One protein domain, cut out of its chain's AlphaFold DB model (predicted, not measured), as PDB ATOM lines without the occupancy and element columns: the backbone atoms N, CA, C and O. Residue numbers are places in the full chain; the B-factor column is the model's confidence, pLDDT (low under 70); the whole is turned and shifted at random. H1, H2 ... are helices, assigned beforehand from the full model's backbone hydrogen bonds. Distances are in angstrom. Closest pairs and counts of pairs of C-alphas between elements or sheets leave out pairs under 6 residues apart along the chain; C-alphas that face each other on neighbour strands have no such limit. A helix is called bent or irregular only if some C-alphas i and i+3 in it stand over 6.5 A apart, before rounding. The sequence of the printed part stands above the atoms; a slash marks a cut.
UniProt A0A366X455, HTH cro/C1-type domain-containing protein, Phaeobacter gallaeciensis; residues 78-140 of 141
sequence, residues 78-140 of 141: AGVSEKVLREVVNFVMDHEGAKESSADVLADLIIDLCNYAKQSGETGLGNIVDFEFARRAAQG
ATOM      1  N   ALA A  78     144.346 111.925 198.856       73.50
ATOM      2  CA  ALA A  78     144.073 113.366 198.880       73.50
ATOM      3  C   ALA A  78     142.931 113.813 199.831       73.50
ATOM      4  O   ALA A  78     142.502 114.967 199.802       73.50
ATOM      5  N   GLY A  79     142.455 112.950 200.737       73.25
ATOM      6  CA  GLY A  79     141.309 113.234 201.603       73.25
ATOM      7  C   GLY A  79     139.943 113.184 200.908       73.25
ATOM      8  O   GLY A  79     138.994 113.735 201.466       73.25
ATOM      9  N   VAL A  80     139.828 112.569 199.722       78.12
ATOM     10  CA  VAL A  80     138.528 112.317 199.073       78.12
ATOM     11  C   VAL A  80     137.933 110.973 199.503       78.12
ATOM     12  O   VAL A  80     138.652 110.067 199.924       78.12
ATOM     13  N   SER A  81     136.609 110.827 199.408       80.44
ATOM     14  CA  SER A  81     135.952 109.539 199.660       80.44
ATOM     15  C   SER A  81     136.319 108.507 198.585       80.44
ATOM     16  O   SER A  81     136.641 108.868 197.452       80.44
ATOM     17  N   GLU A  82     136.212 107.213 198.909       81.31
ATOM     18  CA  GLU A  82     136.481 106.129 197.946       81.31
ATOM     19  C   GLU A  82     135.620 106.254 196.677       81.31
ATOM     20  O   GLU A  82     136.085 105.981 195.572       81.31
ATOM     21  N   LYS A  83     134.373 106.722 196.823       79.12
ATOM     22  CA  LYS A  83     133.470 106.962 195.695       79.12
ATOM     23  C   LYS A  83     134.057 107.985 194.714       79.12
ATOM     24  O   LYS A  83     134.130 107.699 193.525       79.12
ATOM     25  N   VAL A  84     134.508 109.135 195.221       80.75
ATOM     26  CA  VAL A  84     135.097 110.205 194.396       80.75
ATOM     27  C   VAL A  84     136.398 109.735 193.756       80.75
ATOM     28  O   VAL A  84     136.605 109.952 192.568       80.75
ATOM     29  N   LEU A  85     137.250 109.035 194.511       85.69
ATOM     30  CA  LEU A  85     138.479 108.460 193.965       85.69
ATOM     31  C   LEU A  85     138.179 107.518 192.790       85.69
ATOM     32  O   LEU A  85     138.833 107.598 191.756       85.69
ATOM     33  N   ARG A  86     137.173 106.648 192.925       84.56
ATOM     34  CA  ARG A  86     136.770 105.712 191.867       84.56
ATOM     35  C   ARG A  86     136.263 106.438 190.622       84.56
ATOM     36  O   ARG A  86     136.612 106.043 189.515       84.56
ATOM     37  N   GLU A  87     135.475 107.493 190.801       84.06
ATOM     38  CA  GLU A  87     134.995 108.333 189.699       84.06
ATOM     39  C   GLU A  87     136.160 109.024 188.971       84.06
ATOM     40  O   GLU A  87     136.227 108.959 187.746       84.06
ATOM     41  N   VAL A  88     137.119 109.602 189.708       85.12
ATOM     42  CA  VAL A  88     138.324 110.234 189.138       85.12
ATOM     43  C   VAL A  88     139.187 109.222 188.388       85.12
ATOM     44  O   VAL A  88     139.604 109.491 187.265       85.12
ATOM     45  N   VAL A  89     139.441 108.053 188.980       89.31
ATOM     46  CA  VAL A  89     140.235 106.998 188.335       89.31
ATOM     47  C   VAL A  89     139.569 106.553 187.038       89.31
ATOM     48  O   VAL A  89     140.240 106.511 186.014       89.31
ATOM     49  N   ASN A  90     138.262 106.279 187.045       88.31
ATOM     50  CA  ASN A  90     137.551 105.893 185.826       88.31
ATOM     51  C   ASN A  90     137.630 106.997 184.763       88.31
ATOM     52  O   ASN A  90     137.964 106.713 183.620       88.31
ATOM     53  N   PHE A  91     137.419 108.259 185.150       83.81
ATOM     54  CA  PHE A  91     137.515 109.395 184.232       83.81
ATOM     55  C   PHE A  91     138.895 109.502 183.569       83.81
ATOM     56  O   PHE A  91     138.986 109.706 182.359       83.81
ATOM     57  N   VAL A  92     139.969 109.343 184.349       87.19
ATOM     58  CA  VAL A  92     141.341 109.372 183.826       87.19
ATOM     59  C   VAL A  92     141.598 108.173 182.919       87.19
ATOM     60  O   VAL A  92     142.118 108.347 181.822       87.19
ATOM     61  N   MET A  93     141.221 106.968 183.348       86.19
ATOM     62  CA  MET A  93     141.527 105.729 182.629       86.19
ATOM     63  C   MET A  93     140.709 105.547 181.342       86.19
ATOM     64  O   MET A  93     141.202 104.921 180.403       86.19
ATOM     65  N   ASP A  94     139.500 106.108 181.270       85.31
ATOM     66  CA  ASP A  94     138.645 106.063 180.078       85.31
ATOM     67  C   ASP A  94     139.078 107.074 178.996       85.31
ATOM     68  O   ASP A  94     138.641 106.985 177.846       85.31
ATOM     69  N   HIS A  95     139.954 108.031 179.323       84.12
ATOM     70  CA  HIS A  95     140.448 109.018 178.365       84.12
ATOM     71  C   HIS A  95     141.482 108.401 177.405       84.12
ATOM     72  O   HIS A  95     142.406 107.706 177.825       84.12
ATOM     73  N   GLU A  96     141.394 108.706 176.103       81.50
ATOM     74  CA  GLU A  96     142.269 108.111 175.072       81.50
ATOM     75  C   GLU A  96     143.764 108.298 175.367       81.50
ATOM     76  O   GLU A  96     144.551 107.362 175.226       81.50
ATOM     77  N   GLY A  97     144.135 109.481 175.870       80.62
ATOM     78  CA  GLY A  97     145.512 109.810 176.249       80.62
ATOM     79  C   GLY A  97     146.086 108.967 177.395       80.62
ATOM     80  O   GLY A  97     147.302 108.958 177.583       80.62
ATOM     81  N   ALA A  98     145.262 108.227 178.143       84.19
ATOM     82  CA  ALA A  98     145.755 107.376 179.221       84.19
ATOM     83  C   ALA A  98     146.566 106.183 178.708       84.19
ATOM     84  O   ALA A  98     147.520 105.766 179.356       84.19
ATOM     85  N   LYS A  99     146.239 105.669 177.515       80.81
ATOM     86  CA  LYS A  99     146.926 104.513 176.912       80.81
ATOM     87  C   LYS A  99     148.381 104.803 176.546       80.81
ATOM     88  O   LYS A  99     149.194 103.885 176.508       80.81
ATOM     89  N   GLU A 100     148.685 106.062 176.257       86.06
ATOM     90  CA  GLU A 100     150.009 106.520 175.820       86.06
ATOM     91  C   GLU A 100     150.808 107.171 176.958       86.06
ATOM     92  O   GLU A 100     151.991 107.469 176.803       86.06
ATOM     93  N   SER A 101     150.172 107.376 178.114       87.38
ATOM     94  CA  SER A 101     150.779 108.020 179.274       87.38
ATOM     95  C   SER A 101     151.473 107.004 180.180       87.38
ATOM     96  O   SER A 101     150.980 105.903 180.419       87.38
ATOM     97  N   SER A 102     152.620 107.388 180.738       88.56
ATOM     98  CA  SER A 102     153.298 106.611 181.780       88.56
ATOM     99  C   SER A 102     152.488 106.578 183.080       88.56
ATOM    100  O   SER A 102     151.775 107.535 183.387       88.56
ATOM    101  N   ALA A 103     152.688 105.540 183.894       84.00
ATOM    102  CA  ALA A 103     152.002 105.382 185.177       84.00
ATOM    103  C   ALA A 103     152.204 106.571 186.134       84.00
ATOM    104  O   ALA A 103     151.247 106.970 186.792       84.00
ATOM    105  N   ASP A 104     153.401 107.168 186.171       77.44
ATOM    106  CA  ASP A 104     153.699 108.312 187.043       77.44
ATOM    107  C   ASP A 104     152.841 109.538 186.689       77.44
ATOM    108  O   ASP A 104     152.194 110.119 187.553       77.44
ATOM    109  N   VAL A 105     152.730 109.860 185.395       80.94
ATOM    110  CA  VAL A 105     151.886 110.962 184.893       80.94
ATOM    111  C   VAL A 105     150.408 110.738 185.224       80.94
ATOM    112  O   VAL A 105     149.705 111.675 185.599       80.94
ATOM    113  N   LEU A 106     149.924 109.498 185.099       84.56
ATOM    114  CA  LEU A 106     148.546 109.161 185.456       84.56
ATOM    115  C   LEU A 106     148.307 109.289 186.962       84.56
ATOM    116  O   LEU A 106     147.262 109.790 187.371       84.56
ATOM    117  N   ALA A 107     149.270 108.864 187.781       84.38
ATOM    118  CA  ALA A 107     149.190 108.978 189.230       84.38
ATOM    119  C   ALA A 107     149.150 110.445 189.681       84.38
ATOM    120  O   ALA A 107     148.272 110.804 190.468       84.38
ATOM    121  N   ASP A 108     150.027 111.294 189.139       82.31
ATOM    122  CA  ASP A 108     150.043 112.733 189.421       82.31
ATOM    123  C   ASP A 108     148.710 113.387 189.031       82.31
ATOM    124  O   ASP A 108     148.094 114.086 189.838       82.31
ATOM    125  N   LEU A 109     148.187 113.068 187.841       85.12
ATOM    126  CA  LEU A 109     146.897 113.582 187.376       85.12
ATOM    127  C   LEU A 109     145.733 113.160 188.287       85.12
ATOM    128  O   LEU A 109     144.859 113.969 188.600       85.12
ATOM    129  N   ILE A 110     145.709 111.902 188.736       88.25
ATOM    130  CA  ILE A 110     144.686 111.404 189.668       88.25
ATOM    131  C   ILE A 110     144.760 112.160 191.001       88.25
ATOM    132  O   ILE A 110     143.719 112.537 191.548       88.25
ATOM    133  N   ILE A 111     145.967 112.400 191.523       85.25
ATOM    134  CA  ILE A 111     146.175 113.150 192.769       85.25
ATOM    135  C   ILE A 111     145.678 114.591 192.615       85.25
ATOM    136  O   ILE A 111     144.937 115.074 193.478       85.25
ATOM    137  N   ASP A 112     146.021 115.259 191.514       84.50
ATOM    138  CA  ASP A 112     145.605 116.634 191.233       84.50
ATOM    139  C   ASP A 112     144.083 116.763 191.123       84.50
ATOM    140  O   ASP A 112     143.480 117.636 191.758       84.50
ATOM    141  N   LEU A 113     143.432 115.847 190.404       84.56
ATOM    142  CA  LEU A 113     141.974 115.830 190.278       84.56
ATOM    143  C   LEU A 113     141.279 115.544 191.613       84.56
ATOM    144  O   LEU A 113     140.267 116.174 191.925       84.56
ATOM    145  N   CYS A 114     141.830 114.656 192.444       85.06
ATOM    146  CA  CYS A 114     141.302 114.430 193.789       85.06
ATOM    147  C   CYS A 114     141.451 115.678 194.678       85.06
ATOM    148  O   CYS A 114     140.514 116.044 195.393       85.06
ATOM    149  N   ASN A 115     142.593 116.371 194.616       83.50
ATOM    150  CA  ASN A 115     142.803 117.631 195.334       83.50
ATOM    151  C   ASN A 115     141.810 118.712 194.886       83.50
ATOM    152  O   ASN A 115     141.244 119.412 195.730       83.50
ATOM    153  N   TYR A 116     141.554 118.817 193.583       81.81
ATOM    154  CA  TYR A 116     140.569 119.747 193.038       81.81
ATOM    155  C   TYR A 116     139.142 119.410 193.486       81.81
ATOM    156  O   TYR A 116     138.412 120.288 193.959       81.81
ATOM    157  N   ALA A 117     138.746 118.136 193.394       80.88
ATOM    158  CA  ALA A 117     137.426 117.673 193.817       80.88
ATOM    159  C   ALA A 117     137.179 117.975 195.303       80.88
ATOM    160  O   ALA A 117     136.107 118.448 195.675       80.88
ATOM    161  N   LYS A 118     138.200 117.792 196.146       80.88
ATOM    162  CA  LYS A 118     138.147 118.156 197.565       80.88
ATOM    163  C   LYS A 118     137.936 119.654 197.792       80.88
ATOM    164  O   LYS A 118     137.164 120.022 198.672       80.88
ATOM    165  N   GLN A 119     138.631 120.512 197.044       76.44
ATOM    166  CA  GLN A 119     138.517 121.969 197.190       76.44
ATOM    167  C   GLN A 119     137.169 122.507 196.693       76.44
ATOM    168  O   GLN A 119     136.681 123.508 197.210       76.44
ATOM    169  N   SER A 120     136.560 121.831 195.720       68.25
ATOM    170  CA  SER A 120     135.353 122.301 195.037       68.25
ATOM    171  C   SER A 120     134.030 121.937 195.735       68.25
ATOM    172  O   SER A 120     132.975 122.390 195.295       68.25
ATOM    173  N   GLY A 121     134.050 121.154 196.822       63.53
ATOM    174  CA  GLY A 121     132.834 120.718 197.531       63.53
ATOM    175  C   GLY A 121     132.006 119.667 196.767       63.53
ATOM    176  O   GLY A 121     132.475 119.095 195.786       63.53
ATOM    177  N   GLU A 122     130.769 119.384 197.211       55.69
ATOM    178  CA  GLU A 122     129.910 118.287 196.689       55.69
ATOM    179  C   GLU A 122     129.606 118.352 195.174       55.69
ATOM    180  O   GLU A 122     129.197 117.354 194.586       55.69
ATOM    181  N   THR A 123     129.840 119.491 194.518       56.34
ATOM    182  CA  THR A 123     129.636 119.724 193.074       56.34
ATOM    183  C   THR A 123     130.922 119.625 192.239       56.34
ATOM    184  O   THR A 123     130.895 119.856 191.029       56.34
ATOM    185  N   GLY A 124     132.055 119.261 192.850       56.59
ATOM    186  CA  GLY A 124     133.392 119.432 192.275       56.59
ATOM    187  C   GLY A 124     133.679 118.743 190.940       56.59
ATOM    188  O   GLY A 124     134.454 119.278 190.155       56.59
ATOM    189  N   LEU A 125     133.034 117.614 190.633       59.78
ATOM    190  CA  LEU A 125     133.242 116.899 189.363       59.78
ATOM    191  C   LEU A 125     132.581 117.587 188.160       59.78
ATOM    192  O   LEU A 125     133.146 117.554 187.070       59.78
ATOM    193  N   GLY A 126     131.443 118.268 188.347       59.09
ATOM    194  CA  GLY A 126     130.832 119.078 187.283       59.09
ATOM    195  C   GLY A 126     131.752 120.228 186.865       59.09
ATOM    196  O   GLY A 126     132.002 120.441 185.682       59.09
ATOM    197  N   ASN A 127     132.386 120.860 187.855       59.75
ATOM    198  CA  ASN A 127     133.341 121.941 187.628       59.75
ATOM    199  C   ASN A 127     134.657 121.460 186.980       59.75
ATOM    200  O   ASN A 127     135.350 122.278 186.385       59.75
ATOM    201  N   ILE A 128     135.032 120.174 187.099       59.41
ATOM    202  CA  ILE A 128     136.201 119.595 186.397       59.41
ATOM    203  C   ILE A 128     135.941 119.573 184.891       59.41
ATOM    204  O   ILE A 128     136.795 119.986 184.106       59.41
ATOM    205  N   VAL A 129     134.748 119.121 184.500       61.81
ATOM    206  CA  VAL A 129     134.321 119.079 183.099       61.81
ATOM    207  C   VAL A 129     134.282 120.501 182.531       61.81
ATOM    208  O   VAL A 129     134.906 120.758 181.501       61.81
ATOM    209  N   ASP A 130     133.662 121.443 183.246       63.09
ATOM    210  CA  ASP A 130     133.577 122.848 182.826       63.09
ATOM    211  C   ASP A 130     134.956 123.527 182.722       63.09
ATOM    212  O   ASP A 130     135.224 124.253 181.760       63.09
ATOM    213  N   PHE A 131     135.863 123.268 183.672       58.16
ATOM    214  CA  PHE A 131     137.223 123.812 183.653       58.16
ATOM    215  C   PHE A 131     138.059 123.264 182.487       58.16
ATOM    216  O   PHE A 131     138.732 124.039 181.807       58.16
ATOM    217  N   GLU A 132     138.008 121.959 182.202       62.16
ATOM    218  CA  GLU A 132     138.741 121.384 181.064       62.16
ATOM    219  C   GLU A 132     138.174 121.845 179.715       62.16
ATOM    220  O   GLU A 132     138.945 122.129 178.793       62.16
ATOM    221  N   PHE A 133     136.851 122.018 179.601       60.00
ATOM    222  CA  PHE A 133     136.252 122.654 178.423       60.00
ATOM    223  C   PHE A 133     136.739 124.101 178.252       60.00
ATOM    224  O   PHE A 133     137.144 124.482 177.151       60.00
ATOM    225  N   ALA A 134     136.777 124.891 179.331       53.03
ATOM    226  CA  ALA A 134     137.262 126.271 179.296       53.03
ATOM    227  C   ALA A 134     138.760 126.363 178.947       53.03
ATOM    228  O   ALA A 134     139.166 127.205 178.141       53.03
ATOM    229  N   ARG A 135     139.590 125.470 179.497       53.25
ATOM    230  CA  ARG A 135     141.034 125.423 179.231       53.25
ATOM    231  C   ARG A 135     141.339 125.071 177.775       53.25
ATOM    232  O   ARG A 135     142.189 125.714 177.162       53.25
ATOM    233  N   ARG A 136     140.635 124.091 177.198       53.03
ATOM    234  CA  ARG A 136     140.812 123.702 175.787       53.03
ATOM    235  C   ARG A 136     140.325 124.784 174.821       53.03
ATOM    236  O   ARG A 136     140.967 124.997 173.798       53.03
ATOM    237  N   ALA A 137     139.263 125.514 175.167       52.28
ATOM    238  CA  ALA A 137     138.826 126.681 174.397       52.28
ATOM    239  C   ALA A 137     139.888 127.799 174.379       52.28
ATOM    240  O   ALA A 137     140.094 128.439 173.350       52.28
ATOM    241  N   ALA A 138     140.610 127.990 175.489       47.53
ATOM    242  CA  ALA A 138     141.675 128.989 175.603       47.53
ATOM    243  C   ALA A 138     142.991 128.596 174.903       47.53
ATOM    244  O   ALA A 138     143.771 129.471 174.546       47.53
ATOM    245  N   GLN A 139     143.253 127.300 174.705       51.09
ATOM    246  CA  GLN A 139     144.453 126.798 174.015       51.09
ATOM    247  C   GLN A 139     144.264 126.623 172.496       51.09
ATOM    248  O   GLN A 139     145.235 126.363 171.790       51.09
ATOM    249  N   GLY A 140     143.029 126.750 171.998       50.12
ATOM    250  CA  GLY A 140     142.674 126.632 170.579       50.12
ATOM    251  C   GLY A 140     142.410 127.959 169.859       50.12
ATOM    252  O   GLY A 140     141.811 127.926 168.785       50.12
TER     253      GLY A 140
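This is residues 78 to 140 of the 141 residues of the protein "HTH cro/C1-type domain-containing protein" of Phaeobacter gallaeciensis (UniProt A0A366X455). A long helix, H3, is bent sharply into a V of two arms, and H1 packs across the first arm, H3a, the two crossing near their middles; the short helix H2 sits at the turn that leads from H1 into H3a. The second arm, H3b, folds back from the bend, and residues 129 to 140, of which 129 to 139 belong to H3, stick out free. The printed part has 63 residues with three named helices, H1, H2 and H3 in that order along the chain, and no named strand; the class is all helix. It is compact, with a radius of gyration of the C-alphas of 11.9 A, and the C-alphas span 30 by 27 by 16 A.

H3, residues 103 to 139, was assigned as one helix by its hydrogen bonds, but it is bent: C-alphas 119 and 122 are 9.4 A apart. Its arms are H3a, residues 103 to 119, and H3b, residues 122 to 139. The arms touch at a steep tilt of 60 degrees, opposite ways, through residues 113 to 118 of H3a and 124 to 128 of H3b alone; their closest C-alphas, those of Ala 117 and Gly 124, are 4.7 A apart. H3b is itself irregular, with C-alphas 122 and 125 8.2 A apart. H1, residues 82 to 94, touches H3a at a steep tilt of 46 degrees, opposite ways; the closest C-alphas, those of Val 89 and Ile 110, are 6.4 A apart. H1 and H3b are near each other, with 6 pairs of C-alphas within 10 A. H2, residues 96 to 100, is close to but not clearly touching H1, with the closest C-alphas, those of Val 92 and Ala 98, 6.7 A apart. H2 and H3a are also close but not clearly touching, at 7.1 A between the C-alphas of Ala 98 and Leu 106, the closest pair. H2 and H3b are apart. In H1 and H3a every O i to N i+4 pair is within hydrogen-bond range; in H3b 12 of 14 are, and in H2 0 of 1, beside 2 of 2 O i to N i+3 pairs.

H3a measures 24.5 A from first to last C-alpha, and H3b 28.2 A, ending at C-alpha 139 at (144.453, 126.798, 174.015). H3a begins at C-alpha 103 at (152.002, 105.382, 185.177). H1 begins at C-alpha 82 at (136.481, 106.129, 197.946) and is 18.0 A long. H2 is 7.9 A long and neither bent nor irregular, but only just: C-alphas 96 and 99 are 6.2 A apart.

The C-alphas of Glu 82 and Gly 140, the two farthest apart, are 34.8 A from each other. The printed part has no cut, and the links H1 to H2 and H2 to H3 are tight. Residues 99 to 105, of which 103 to 105 belong to H3, stand free as well as residues 129 to 140. The mean pLDDT of the printed part is 74.5, and residues 120 to 140 are under 70.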